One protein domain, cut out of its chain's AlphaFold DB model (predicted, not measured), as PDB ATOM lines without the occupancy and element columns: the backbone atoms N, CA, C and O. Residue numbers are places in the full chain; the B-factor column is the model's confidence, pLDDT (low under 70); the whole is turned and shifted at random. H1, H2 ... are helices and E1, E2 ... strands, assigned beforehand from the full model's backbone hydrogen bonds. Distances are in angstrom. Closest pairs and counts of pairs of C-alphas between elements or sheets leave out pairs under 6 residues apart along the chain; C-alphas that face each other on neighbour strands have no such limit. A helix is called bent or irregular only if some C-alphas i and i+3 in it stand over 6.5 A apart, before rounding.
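AT A GLANCE: This is residues 13 to 98 of the 230 residues of an uncharacterized protein of Brevundimonas nasdae (UniProt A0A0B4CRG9). A small sheet of three strands makes one end of a drawn-out model, and the single helix H1 runs away from it, lengthwise, to a long unnamed tail at the other end. The tail, residues 71 to 98, turns off sideways there, and its residues 89 to 98 stick out free. The printed part has 86 residues, with three named strands and one named helix in the order E1, E2, E3, H1; the sheet's order is E1, E2, E3, antiparallel throughout. The class is mixed, helices and strands, with 37 residues in named elements, under half. The whole is extended, with a radius of gyration of the C-alphas of 19.9 A and spans of 58 by 39 by 16 A, only just flat.

HOW THE PARTS SIT: E2, residues 26 to 32, is the inner strand, between edge strands E1, residues 13 to 19, and E3, residues 37 to 40. They form a meander, each strand the antiparallel neighbour of the one before. The hairpin E1 and E2 has N 18 and O 27 within hydrogen-bond range at 2.8 A; the hairpin E2 and E3 has N 28 and O 40 at 2.8 A. H1, residues 52 to 70, is not on the sheet and is apart from E1 and E2. In H1, 13 of 15 O i to N i+4 pairs are within range.

IN THESE COORDINATES: E1 begins at C-alpha 13 (12.864, -51.719, 15.356) and spans 18.9 A, E2 20.4 A and E3 10.2 A. H1 spans 27.8 A, ending at C-alpha 70 (23.532, -16.209, 44.395). It has a kink of 34 degrees near residue 64 and is irregular, but only just: C-alphas 63 and 66 are 6.9 A apart.

THE WHOLE: The two C-alphas farthest apart, of Cys 34 and Ala 75, are 61.4 A apart. The printed part has no cut. The link E3 to H1, 11 residues, is long. Residues 66 to 98 have pLDDT under 70.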
ATOM      1  N   THR A  13      12.321 -52.903  14.690       90.44
ATOM      2  CA  THR A  13      12.864 -51.719  15.356       90.44
ATOM      3  C   THR A  13      13.084 -51.994  16.835       90.44
ATOM      4  O   THR A  13      12.329 -52.729  17.471       90.44
ATOM      5  N   LEU A  14      14.146 -51.410  17.378       90.75
ATOM      6  CA  LEU A  14      14.507 -51.500  18.784       90.75
ATOM      7  C   LEU A  14      14.793 -50.095  19.304       90.75
ATOM      8  O   LEU A  14      15.640 -49.390  18.750       90.75
ATOM      9  N   THR A  15      14.121 -49.732  20.395       91.62
ATOM     10  CA  THR A  15      14.318 -48.456  21.081       91.62
ATOM     11  C   THR A  15      14.510 -48.686  22.571       91.62
ATOM     12  O   THR A  15      13.698 -49.375  23.189       91.62
ATOM     13  N   PHE A  16      15.550 -48.104  23.167       92.25
ATOM     14  CA  PHE A  16      15.787 -48.194  24.610       92.25
ATOM     15  C   PHE A  16      16.474 -46.933  25.157       92.25
ATOM     16  O   PHE A  16      17.212 -46.265  24.426       92.25
ATOM     17  N   PRO A  17      16.237 -46.584  26.436       95.19
ATOM     18  CA  PRO A  17      16.934 -45.481  27.085       95.19
ATOM     19  C   PRO A  17      18.429 -45.798  27.230       95.19
ATOM     20  O   PRO A  17      18.815 -46.917  27.565       95.19
ATOM     21  N   THR A  18      19.276 -44.804  26.996       96.31
ATOM     22  CA  THR A  18      20.734 -44.892  27.108       96.31
ATOM     23  C   THR A  18      21.325 -43.554  27.571       96.31
ATOM     24  O   THR A  18      20.603 -42.628  27.944       96.31
ATOM     25  N   LYS A  19      22.655 -43.445  27.589       94.50
ATOM     26  CA  LYS A  19      23.374 -42.187  27.814       94.50
ATOM     27  C   LYS A  19      24.255 -41.869  26.614       94.50
ATOM     28  O   LYS A  19      24.899 -42.766  26.065       94.50
ATOM     29  N   CYS A  20      24.318 -40.597  26.233       90.81
ATOM     30  CA  CYS A  20      25.240 -40.158  25.194       90.81
ATOM     31  C   CYS A  20      26.687 -40.403  25.643       90.81
ATOM     32  O   CYS A  20      27.069 -40.044  26.754       90.81
ATOM     33  N   LYS A  21      27.517 -40.994  24.780       89.25
ATOM     34  CA  LYS A  21      28.921 -41.291  25.115       89.25
ATOM     35  C   LYS A  21      29.796 -40.041  25.256       89.25
ATOM     36  O   LYS A  21      30.852 -40.138  25.868       89.25
ATOM     37  N   LYS A  22      29.381 -38.911  24.672       87.19
ATOM     38  CA  LYS A  22      30.107 -37.635  24.733       87.19
ATOM     39  C   LYS A  22      29.689 -36.827  25.962       87.19
ATOM     40  O   LYS A  22      30.459 -36.711  26.904       87.19
ATOM     41  N   CYS A  23      28.439 -36.370  25.994       86.00
ATOM     42  CA  CYS A  23      27.961 -35.454  27.033       86.00
ATOM     43  C   CYS A  23      27.325 -36.147  28.252       86.00
ATOM     44  O   CYS A  23      26.920 -35.478  29.199       86.00
ATOM     45  N   THR A  24      27.192 -37.481  28.251       88.19
ATOM     46  CA  THR A  24      26.549 -38.297  29.307       88.19
ATOM     47  C   THR A  24      25.057 -38.034  29.556       88.19
ATOM     48  O   THR A  24      24.466 -38.670  30.435       88.19
ATOM     49  N   ALA A  25      24.428 -37.163  28.757       86.56
ATOM     50  CA  ALA A  25      23.010 -36.836  28.866       86.56
ATOM     51  C   ALA A  25      22.118 -38.079  28.657       86.56
ATOM     52  O   ALA A  25      22.460 -38.952  27.843       86.56
ATOM     53  N   PRO A  26      20.987 -38.182  29.385       91.06
ATOM     54  CA  PRO A  26      19.998 -39.222  29.138       91.06
ATOM     55  C   PRO A  26      19.438 -39.050  27.725       91.06
ATOM     56  O   PRO A  26      19.010 -37.967  27.350       91.06
ATOM     57  N   THR A  27      19.479 -40.118  26.939       94.25
ATOM     58  CA  THR A  27      19.026 -40.145  25.543       94.25
ATOM     59  C   THR A  27      18.296 -41.452  25.283       94.25
ATOM     60  O   THR A  27      18.273 -42.357  26.119       94.25
ATOM     61  N   PHE A  28      17.719 -41.590  24.103       93.69
ATOM     62  CA  PHE A  28      17.148 -42.836  23.625       93.69
ATOM     63  C   PHE A  28      17.879 -43.262  22.360       93.69
ATOM     64  O   PHE A  28      18.123 -42.458  21.461       93.69
ATOM     65  N   PHE A  29      18.245 -44.538  22.307       92.31
ATOM     66  CA  PHE A  29      18.832 -45.140  21.124       92.31
ATOM     67  C   PHE A  29      17.749 -45.849  20.336       92.31
ATOM     68  O   PHE A  29      17.039 -46.692  20.884       92.31
ATOM     69  N   PHE A  30      17.666 -45.531  19.052       91.81
ATOM     70  CA  PHE A  30      16.852 -46.237  18.082       91.81
ATOM     71  C   PHE A  30      17.738 -46.948  17.079       91.81
ATOM     72  O   PHE A  30      18.694 -46.369  16.564       91.81
ATOM     73  N   SER A  31      17.373 -48.182  16.757       91.81
ATOM     74  CA  SER A  31      17.969 -48.941  15.664       91.81
ATOM     75  C   SER A  31      16.915 -49.740  14.914       91.81
ATOM     76  O   SER A  31      15.896 -50.137  15.486       91.81
ATOM     77  N   CYS A  32      17.166 -49.991  13.632       89.19
ATOM     78  CA  CYS A  32      16.343 -50.870  12.813       89.19
ATOM     79  C   CYS A  32      17.173 -51.978  12.153       89.19
ATOM     80  O   CYS A  32      18.371 -51.817  11.911       89.19
ATOM     81  N   SER A  33      16.531 -53.097  11.807       91.19
ATOM     82  CA  SER A  33      17.181 -54.223  11.121       91.19
ATOM     83  C   SER A  33      17.729 -53.871   9.733       91.19
ATOM     84  O   SER A  33      18.556 -54.606   9.201       91.19
ATOM     85  N   CYS A  34      17.303 -52.748   9.149       86.19
ATOM     86  CA  CYS A  34      17.842 -52.220   7.895       86.19
ATOM     87  C   CYS A  34      19.162 -51.439   8.074       86.19
ATOM     88  O   CYS A  34      19.703 -50.943   7.090       86.19
ATOM     89  N   GLY A  35      19.679 -51.311   9.304       86.25
ATOM     90  CA  GLY A  35      20.986 -50.709   9.596       86.25
ATOM     91  C   GLY A  35      20.968 -49.221   9.957       86.25
ATOM     92  O   GLY A  35      22.026 -48.651  10.210       86.25
ATOM     93  N   SER A  36      19.802 -48.572  10.017       85.25
ATOM     94  CA  SER A  36      19.705 -47.187  10.494       85.25
ATOM     95  C   SER A  36      19.737 -47.135  12.021       85.25
ATOM     96  O   SER A  36      19.058 -47.925  12.681       85.25
ATOM     97  N   ALA A  37      20.485 -46.183  12.581       88.81
ATOM     98  CA  ALA A  37      20.528 -45.922  14.015       88.81
ATOM     99  C   ALA A  37      20.597 -44.419  14.303       88.81
ATOM    100  O   ALA A  37      21.305 -43.688  13.610       88.81
ATOM    101  N   VAL A  38      19.860 -43.960  15.316       88.62
ATOM    102  CA  VAL A  38      19.775 -42.544  15.706       88.62
ATOM    103  C   VAL A  38      19.701 -42.433  17.231       88.62
ATOM    104  O   VAL A  38      19.097 -43.280  17.893       88.62
ATOM    105  N   LEU A  39      20.319 -41.386  17.779       90.75
ATOM    106  CA  LEU A  39      20.156 -40.955  19.169       90.75
ATOM    107  C   LEU A  39      19.251 -39.721  19.214       90.75
ATOM    108  O   LEU A  39      19.449 -38.785  18.439       90.75
ATOM    109  N   PHE A  40      18.293 -39.706  20.132       91.25
ATOM    110  CA  PHE A  40      17.397 -38.568  20.341       91.25
ATOM    111  C   PHE A  40      17.161 -38.291  21.823       91.25
ATOM    112  O   PHE A  40      17.339 -39.173  22.667       91.25
ATOM    113  N   ASP A  41      16.771 -37.054  22.123       88.00
ATOM    114  CA  ASP A  41      16.589 -36.578  23.500       88.00
ATOM    115  C   ASP A  41      15.322 -37.166  24.141       88.00
ATOM    116  O   ASP A  41      15.332 -37.568  25.304       88.00
ATOM    117  N   GLU A  42      14.234 -37.286  23.374       87.94
ATOM    118  CA  GLU A  42      12.919 -37.659  23.900       87.94
ATOM    119  C   GLU A  42      12.139 -38.576  22.952       87.94
ATOM    120  O   GLU A  42      12.190 -38.442  21.727       87.94
ATOM    121  N   LEU A  43      11.339 -39.481  23.525       81.62
ATOM    122  CA  LEU A  43      10.343 -40.281  22.801       81.62
ATOM    123  C   LEU A  43       9.076 -39.446  22.541       81.62
ATOM    124  O   LEU A  43       8.002 -39.737  23.070       81.62
ATOM    125  N   GLY A  44       9.234 -38.370  21.768       73.25
ATOM    126  CA  GLY A  44       8.181 -37.424  21.389       73.25
ATOM    127  C   GLY A  44       7.753 -37.545  19.923       73.25
ATOM    128  O   GLY A  44       8.003 -38.561  19.284       73.25
ATOM    129  N   GLY A  45       7.090 -36.502  19.404       74.00
ATOM    130  CA  GLY A  45       6.626 -36.401  18.012       74.00
ATOM    131  C   GLY A  45       7.763 -36.483  16.984       74.00
ATOM    132  O   GLY A  45       8.219 -37.570  16.648       74.00
ATOM    133  N   TYR A  46       8.229 -35.353  16.451       76.00
ATOM    134  CA  TYR A  46       9.467 -35.350  15.663       76.00
ATOM    135  C   TYR A  46      10.613 -35.722  16.601       76.00
ATOM    136  O   TYR A  46      10.892 -34.947  17.507       76.00
ATOM    137  N   TRP A  47      11.216 -36.902  16.443       79.38
ATOM    138  CA  TRP A  47      12.300 -37.365  17.314       79.38
ATOM    139  C   TRP A  47      13.443 -36.346  17.300       79.38
ATOM    140  O   TRP A  47      14.140 -36.248  16.285       79.38
ATOM    141  N   PRO A  48      13.620 -35.557  18.375       81.56
ATOM    142  CA  PRO A  48      14.596 -34.484  18.372       81.56
ATOM    143  C   PRO A  48      15.978 -35.125  18.412       81.56
ATOM    144  O   PRO A  48      16.338 -35.764  19.402       81.56
ATOM    145  N   VAL A  49      16.722 -35.005  17.312       86.25
ATOM    146  CA  VAL A  49      18.078 -35.548  17.218       86.25
ATOM    147  C   VAL A  49      18.911 -34.971  18.356       86.25
ATOM    148  O   VAL A  49      18.891 -33.764  18.589       86.25
ATOM    149  N   HIS A  50      19.617 -35.851  19.063       88.12
ATOM    150  CA  HIS A  50      20.426 -35.457  20.204       88.12
ATOM    151  C   HIS A  50      21.586 -34.558  19.759       88.12
ATOM    152  O   HIS A  50      22.452 -34.990  18.994       88.12
ATOM    153  N   ASP A  51      21.619 -33.335  20.282       88.19
ATOM    154  CA  ASP A  51      22.695 -32.369  20.071       88.19
ATOM    155  C   ASP A  51      23.587 -32.306  21.320       88.19
ATOM    156  O   ASP A  51      23.176 -31.843  22.389       88.19
ATOM    157  N   CYS A  52      24.820 -32.800  21.184       85.56
ATOM    158  CA  CYS A  52      25.784 -32.832  22.280       85.56
ATOM    159  C   CYS A  52      26.185 -31.428  22.743       85.56
ATOM    160  O   CYS A  52      26.309 -31.217  23.946       85.56
ATOM    161  N   GLU A  53      26.366 -30.482  21.819       81.38
ATOM    162  CA  GLU A  53      26.839 -29.134  22.146       81.38
ATOM    163  C   GLU A  53      25.769 -28.370  22.918       81.38
ATOM    164  O   GLU A  53      26.042 -27.757  23.956       81.38
ATOM    165  N   ARG A  54      24.512 -28.489  22.472       79.94
ATOM    166  CA  ARG A  54      23.368 -27.923  23.190       79.94
ATOM    167  C   ARG A  54      23.218 -28.538  24.579       79.94
ATOM    168  O   ARG A  54      23.064 -27.802  25.551       79.94
ATOM    169  N   ALA A  55      23.316 -29.864  24.693       77.25
ATOM    170  CA  ALA A  55      23.201 -30.556  25.976       77.25
ATOM    171  C   ALA A  55      24.315 -30.157  26.963       77.25
ATOM    172  O   ALA A  55      24.052 -29.962  28.151       77.25
ATOM    173  N   GLU A  56      25.555 -29.999  26.492       78.19
ATOM    174  CA  GLU A  56      26.676 -29.534  27.318       78.19
ATOM    175  C   GLU A  56      26.496 -28.082  27.761       78.19
ATOM    176  O   GLU A  56      26.726 -27.766  28.933       78.19
ATOM    177  N   THR A  57      26.017 -27.228  26.856       76.19
ATOM    178  CA  THR A  57      25.720 -25.818  27.127       76.19
ATOM    179  C   THR A  57      24.615 -25.679  28.171       76.19
ATOM    180  O   THR A  57      24.788 -24.972  29.164       76.19
ATOM    181  N   GLU A  58      23.504 -26.403  28.016       77.06
ATOM    182  CA  GLU A  58      22.400 -26.414  28.982       77.06
ATOM    183  C   GLU A  58      22.833 -26.967  30.342       77.06
ATOM    184  O   GLU A  58      22.499 -26.398  31.385       77.06
ATOM    185  N   ALA A  59      23.617 -28.048  30.359       74.19
ATOM    186  CA  ALA A  59      24.159 -28.595  31.595       74.19
ATOM    187  C   ALA A  59      25.122 -27.606  32.274       74.19
ATOM    188  O   ALA A  59      25.089 -27.461  33.497       74.19
ATOM    189  N   GLY A  60      25.945 -26.901  31.495       71.19
ATOM    190  CA  GLY A  60      26.823 -25.830  31.960       71.19
ATOM    191  C   GLY A  60      26.042 -24.675  32.579       71.19
ATOM    192  O   GLY A  60      26.309 -24.305  33.720       71.19
ATOM    193  N   LEU A  61      25.019 -24.179  31.883       75.19
ATOM    194  CA  LEU A  61      24.107 -23.147  32.374       75.19
ATOM    195  C   LEU A  61      23.392 -23.581  33.650       75.19
ATOM    196  O   LEU A  61      23.342 -22.818  34.606       75.19
ATOM    197  N   LYS A  62      22.883 -24.817  33.715       74.31
ATOM    198  CA  LYS A  62      22.213 -25.343  34.912       74.31
ATOM    199  C   LYS A  62      23.163 -25.439  36.105       74.31
ATOM    200  O   LYS A  62      22.751 -25.134  37.222       74.31
ATOM    201  N   ARG A  63      24.425 -25.822  35.878       73.56
ATOM    202  CA  ARG A  63      25.474 -25.797  36.910       73.56
ATOM    203  C   ARG A  63      25.797 -24.370  37.338       73.56
ATOM    204  O   ARG A  63      25.853 -24.118  38.529       73.56
ATOM    205  N   ALA A  64      25.944 -23.438  36.402       70.94
ATOM    206  CA  ALA A  64      26.258 -22.041  36.698       70.94
ATOM    207  C   ALA A  64      25.070 -21.257  37.278       70.94
ATOM    208  O   ALA A  64      25.269 -20.216  37.892       70.94
ATOM    209  N   ARG A  65      23.836 -21.746  37.105       76.06
ATOM    210  CA  ARG A  65      22.612 -21.024  37.462       76.06
ATOM    211  C   ARG A  65      22.579 -20.589  38.923       76.06
ATOM    212  O   ARG A  65      22.269 -19.435  39.171       76.06
ATOM    213  N   HIS A  66      22.930 -21.471  39.857       66.94
ATOM    214  CA  HIS A  66      22.953 -21.112  41.279       66.94
ATOM    215  C   HIS A  66      24.024 -20.055  41.574       66.94
ATOM    216  O   HIS A  66      23.726 -19.073  42.229       66.94
ATOM    217  N   ILE A  67      25.216 -20.159  40.975       64.88
ATOM    218  CA  ILE A  67      26.288 -19.154  41.104       64.88
ATOM    219  C   ILE A  67      25.819 -17.787  40.587       64.88
ATOM    220  O   ILE A  67      26.078 -16.750  41.194       64.88
ATOM    221  N   ILE A  68      25.108 -17.786  39.457       66.19
ATOM    222  CA  ILE A  68      24.548 -16.571  38.863       66.19
ATOM    223  C   ILE A  68      23.462 -15.991  39.779       66.19
ATOM    224  O   ILE A  68      23.469 -14.791  40.043       66.19
ATOM    225  N   GLU A  69      22.540 -16.821  40.267       68.88
ATOM    226  CA  GLU A  69      21.432 -16.412  41.140       68.88
ATOM    227  C   GLU A  69      21.919 -15.922  42.516       68.88
ATOM    228  O   GLU A  69      21.432 -14.894  42.984       68.88
ATOM    229  N   ASP A  70      22.929 -16.565  43.103       64.31
ATOM    230  CA  ASP A  70      23.532 -16.209  44.395       64.31
ATOM    231  C   ASP A  70      24.388 -14.930  44.308       64.31
ATOM    232  O   ASP A  70      24.483 -14.169  45.269       64.31
ATOM    233  N   GLY A  71      24.964 -14.631  43.136       60.47
ATOM    234  CA  GLY A  71      25.687 -13.381  42.858       60.47
ATOM    235  C   GLY A  71      24.786 -12.162  42.595       60.47
ATOM    236  O   GLY A  71      25.272 -11.096  42.195       60.47
ATOM    237  N   ARG A  72      23.466 -12.309  42.750       59.16
ATOM    238  CA  ARG A  72      22.493 -11.236  42.532       59.16
ATOM    239  C   ARG A  72      22.290 -10.439  43.817       59.16
ATOM    240  O   ARG A  72      21.839 -10.969  44.826       59.16
ATOM    241  N   ASP A  73      22.586  -9.144  43.772       55.62
ATOM    242  CA  ASP A  73      22.332  -8.251  44.902       55.62
ATOM    243  C   ASP A  73      20.811  -8.103  45.100       55.62
ATOM    244  O   ASP A  73      20.089  -7.639  44.210       55.62
ATOM    245  N   ALA A  74      20.316  -8.532  46.264       55.69
ATOM    246  CA  ALA A  74      18.891  -8.570  46.578       55.69
ATOM    247  C   ALA A  74      18.239  -7.176  46.602       55.69
ATOM    248  O   ALA A  74      17.029  -7.071  46.406       55.69
ATOM    249  N   ALA A  75      19.017  -6.108  46.818       55.28
ATOM    250  CA  ALA A  75      18.496  -4.744  46.879       55.28
ATOM    251  C   ALA A  75      18.364  -4.083  45.497       55.28
ATOM    252  O   ALA A  75      17.440  -3.302  45.279       55.28
ATOM    253  N   SER A  76      19.272  -4.379  44.560       59.50
ATOM    254  CA  SER A  76      19.326  -3.728  43.241       59.50
ATOM    255  C   SER A  76      18.838  -4.611  42.092       59.50
ATOM    256  O   SER A  76      18.582  -4.108  40.999       59.50
ATOM    257  N   GLY A  77      18.750  -5.930  42.296       57.44
ATOM    258  CA  GLY A  77      18.437  -6.904  41.249       57.44
ATOM    259  C   GLY A  77      19.529  -7.047  40.181       57.44
ATOM    260  O   GLY A  77      19.347  -7.833  39.242       57.44
ATOM    261  N   SER A  78      20.644  -6.318  40.318       53.66
ATOM    262  CA  SER A  78      21.809  -6.391  39.440       53.66
ATOM    263  C   SER A  78      22.774  -7.480  39.915       53.66
ATOM    264  O   SER A  78      23.059  -7.617  41.104       53.66
ATOM    265  N   HIS A  79      23.279  -8.279  38.974       54.81
ATOM    266  CA  HIS A  79      24.361  -9.221  39.251       54.81
ATOM    267  C   HIS A  79      25.646  -8.425  39.480       54.81
ATOM    268  O   HIS A  79      26.014  -7.624  38.619       54.81
ATOM    269  N   ARG A  80      26.316  -8.616  40.623       57.72
ATOM    270  CA  ARG A  80      27.691  -8.133  40.819       57.72
ATOM    271  C   ARG A  80      28.606  -9.215  40.255       57.72
ATOM    272  O   ARG A  80      28.747 -10.263  40.883       57.72
ATOM    273  N   PRO A  81      29.159  -9.052  39.045       55.16
ATOM    274  CA  PRO A  81      29.840 -10.151  38.407       55.16
ATOM    275  C   PRO A  81      31.241 -10.243  39.035       55.16
ATOM    276  O   PRO A  81      32.060  -9.340  38.897       55.16
ATOM    277  N   PHE A  82      31.493 -11.353  39.729       53.41
ATOM    278  CA  PHE A  82      32.823 -11.915  40.001       53.41
ATOM    279  C   PHE A  82      33.683 -11.372  41.155       53.41
ATOM    280  O   PHE A  82      34.719 -11.978  41.411       53.41
ATOM    281  N   GLU A  83      33.282 -10.355  41.924       52.44
ATOM    282  CA  GLU A  83      34.115  -9.894  43.064       52.44
ATOM    283  C   GLU A  83      34.299 -10.955  44.171       52.44
ATOM    284  O   GLU A  83      35.339 -10.972  44.820       52.44
ATOM    285  N   GLY A  84      33.343 -11.876  44.353       48.34
ATOM    286  CA  GLY A  84      33.412 -12.948  45.362       48.34
ATOM    287  C   GLY A  84      33.829 -14.326  44.833       48.34
ATOM    288  O   GLY A  84      33.860 -15.287  45.595       48.34
ATOM    289  N   LEU A  85      34.124 -14.463  43.534       51.00
ATOM    290  CA  LEU A  85      34.447 -15.776  42.953       51.00
ATOM    291  C   LEU A  85      35.823 -16.290  43.407       51.00
ATOM    292  O   LEU A  85      36.066 -17.493  43.388       51.00
ATOM    293  N   HIS A  86      36.707 -15.382  43.829       52.34
ATOM    294  CA  HIS A  86      38.038 -15.710  44.335       52.34
ATOM    295  C   HIS A  86      38.000 -16.574  45.603       52.34
ATOM    296  O   HIS A  86      38.875 -17.417  45.770       52.34
ATOM    297  N   ASP A  87      36.969 -16.423  46.438       48.91
ATOM    298  CA  ASP A  87      36.845 -17.147  47.711       48.91
ATOM    299  C   ASP A  87      36.181 -18.531  47.557       48.91
ATOM    300  O   ASP A  87      36.217 -19.349  48.473       48.91
ATOM    301  N   LEU A  88      35.561 -18.805  46.400       47.50
ATOM    302  CA  LEU A  88      34.841 -20.052  46.089       47.50
ATOM    303  C   LEU A  88      35.699 -21.089  45.353       47.50
ATOM    304  O   LEU A  88      35.305 -22.253  45.249       47.50
ATOM    305  N   ILE A  89      36.854 -20.684  44.825       53.19
ATOM    306  CA  ILE A  89      37.808 -21.595  44.198       53.19
ATOM    307  C   ILE A  89      38.761 -22.070  45.296       53.19
ATOM    308  O   ILE A  89      39.747 -21.404  45.600       53.19
ATOM    309  N   ASP A  90      38.469 -23.228  45.890       51.84
ATOM    310  CA  ASP A  90      39.410 -23.922  46.774       51.84
ATOM    311  C   ASP A  90      40.567 -24.494  45.936       51.84
ATOM    312  O   ASP A  90      40.537 -25.628  45.449       51.84
ATOM    313  N   VAL A  91      41.577 -23.655  45.702       52.84
ATOM    314  CA  VAL A  91      42.781 -23.998  44.929       52.84
ATOM    315  C   VAL A  91      43.609 -25.082  45.638       52.84
ATOM    316  O   VAL A  91      44.381 -25.807  44.999       52.84
ATOM    317  N   ASP A  92      43.414 -25.253  46.948       52.22
ATOM    318  CA  ASP A  92      44.153 -26.209  47.765       52.22
ATOM    319  C   ASP A  92      43.649 -27.652  47.581       52.22
ATOM    320  O   ASP A  92      44.376 -28.594  47.897       52.22
ATOM    321  N   GLY A  93      42.476 -27.866  46.975       48.25
ATOM    322  CA  GLY A  93      41.947 -29.197  46.644       48.25
ATOM    323  C   GLY A  93      42.395 -29.780  45.293       48.25
ATOM    324  O   GLY A  93      42.125 -30.950  45.013       48.25
ATOM    325  N   LEU A  94      43.060 -28.993  44.439       51.19
ATOM    326  CA  LEU A  94      43.427 -29.414  43.082       51.19
ATOM    327  C   LEU A  94      44.704 -30.280  43.069       51.19
ATOM    328  O   LEU A  94      45.661 -29.974  43.787       51.19
ATOM    329  N   PRO A  95      44.768 -31.343  42.242       51.41
ATOM    330  CA  PRO A  95      45.986 -32.130  42.069       51.41
ATOM    331  C   PRO A  95      47.129 -31.241  41.546       51.41
ATOM    332  O   PRO A  95      46.911 -30.375  40.699       51.41
ATOM    333  N   ASP A  96      48.361 -31.469  42.018       54.31
ATOM    334  CA  ASP A  96      49.537 -30.594  41.799       54.31
ATOM    335  C   ASP A  96      49.824 -30.221  40.328       54.31
ATOM    336  O   ASP A  96      50.486 -29.217  40.057       54.31
ATOM    337  N   GLY A  97      49.314 -30.992  39.365       50.75
ATOM    338  CA  GLY A  97      49.408 -30.679  37.938       50.75
ATOM    339  C   GLY A  97      48.587 -29.459  37.493       50.75
ATOM    340  O   GLY A  97      48.992 -28.780  36.551       50.75
ATOM    341  N   GLU A  98      47.478 -29.148  38.170       45.78
ATOM    342  CA  GLU A  98      46.552 -28.059  37.811       45.78
ATOM    343  C   GLU A  98      46.789 -26.775  38.618       45.78
ATOM    344  O   GLU A  98      46.510 -25.677  38.131       45.78
TER     345      GLU A  98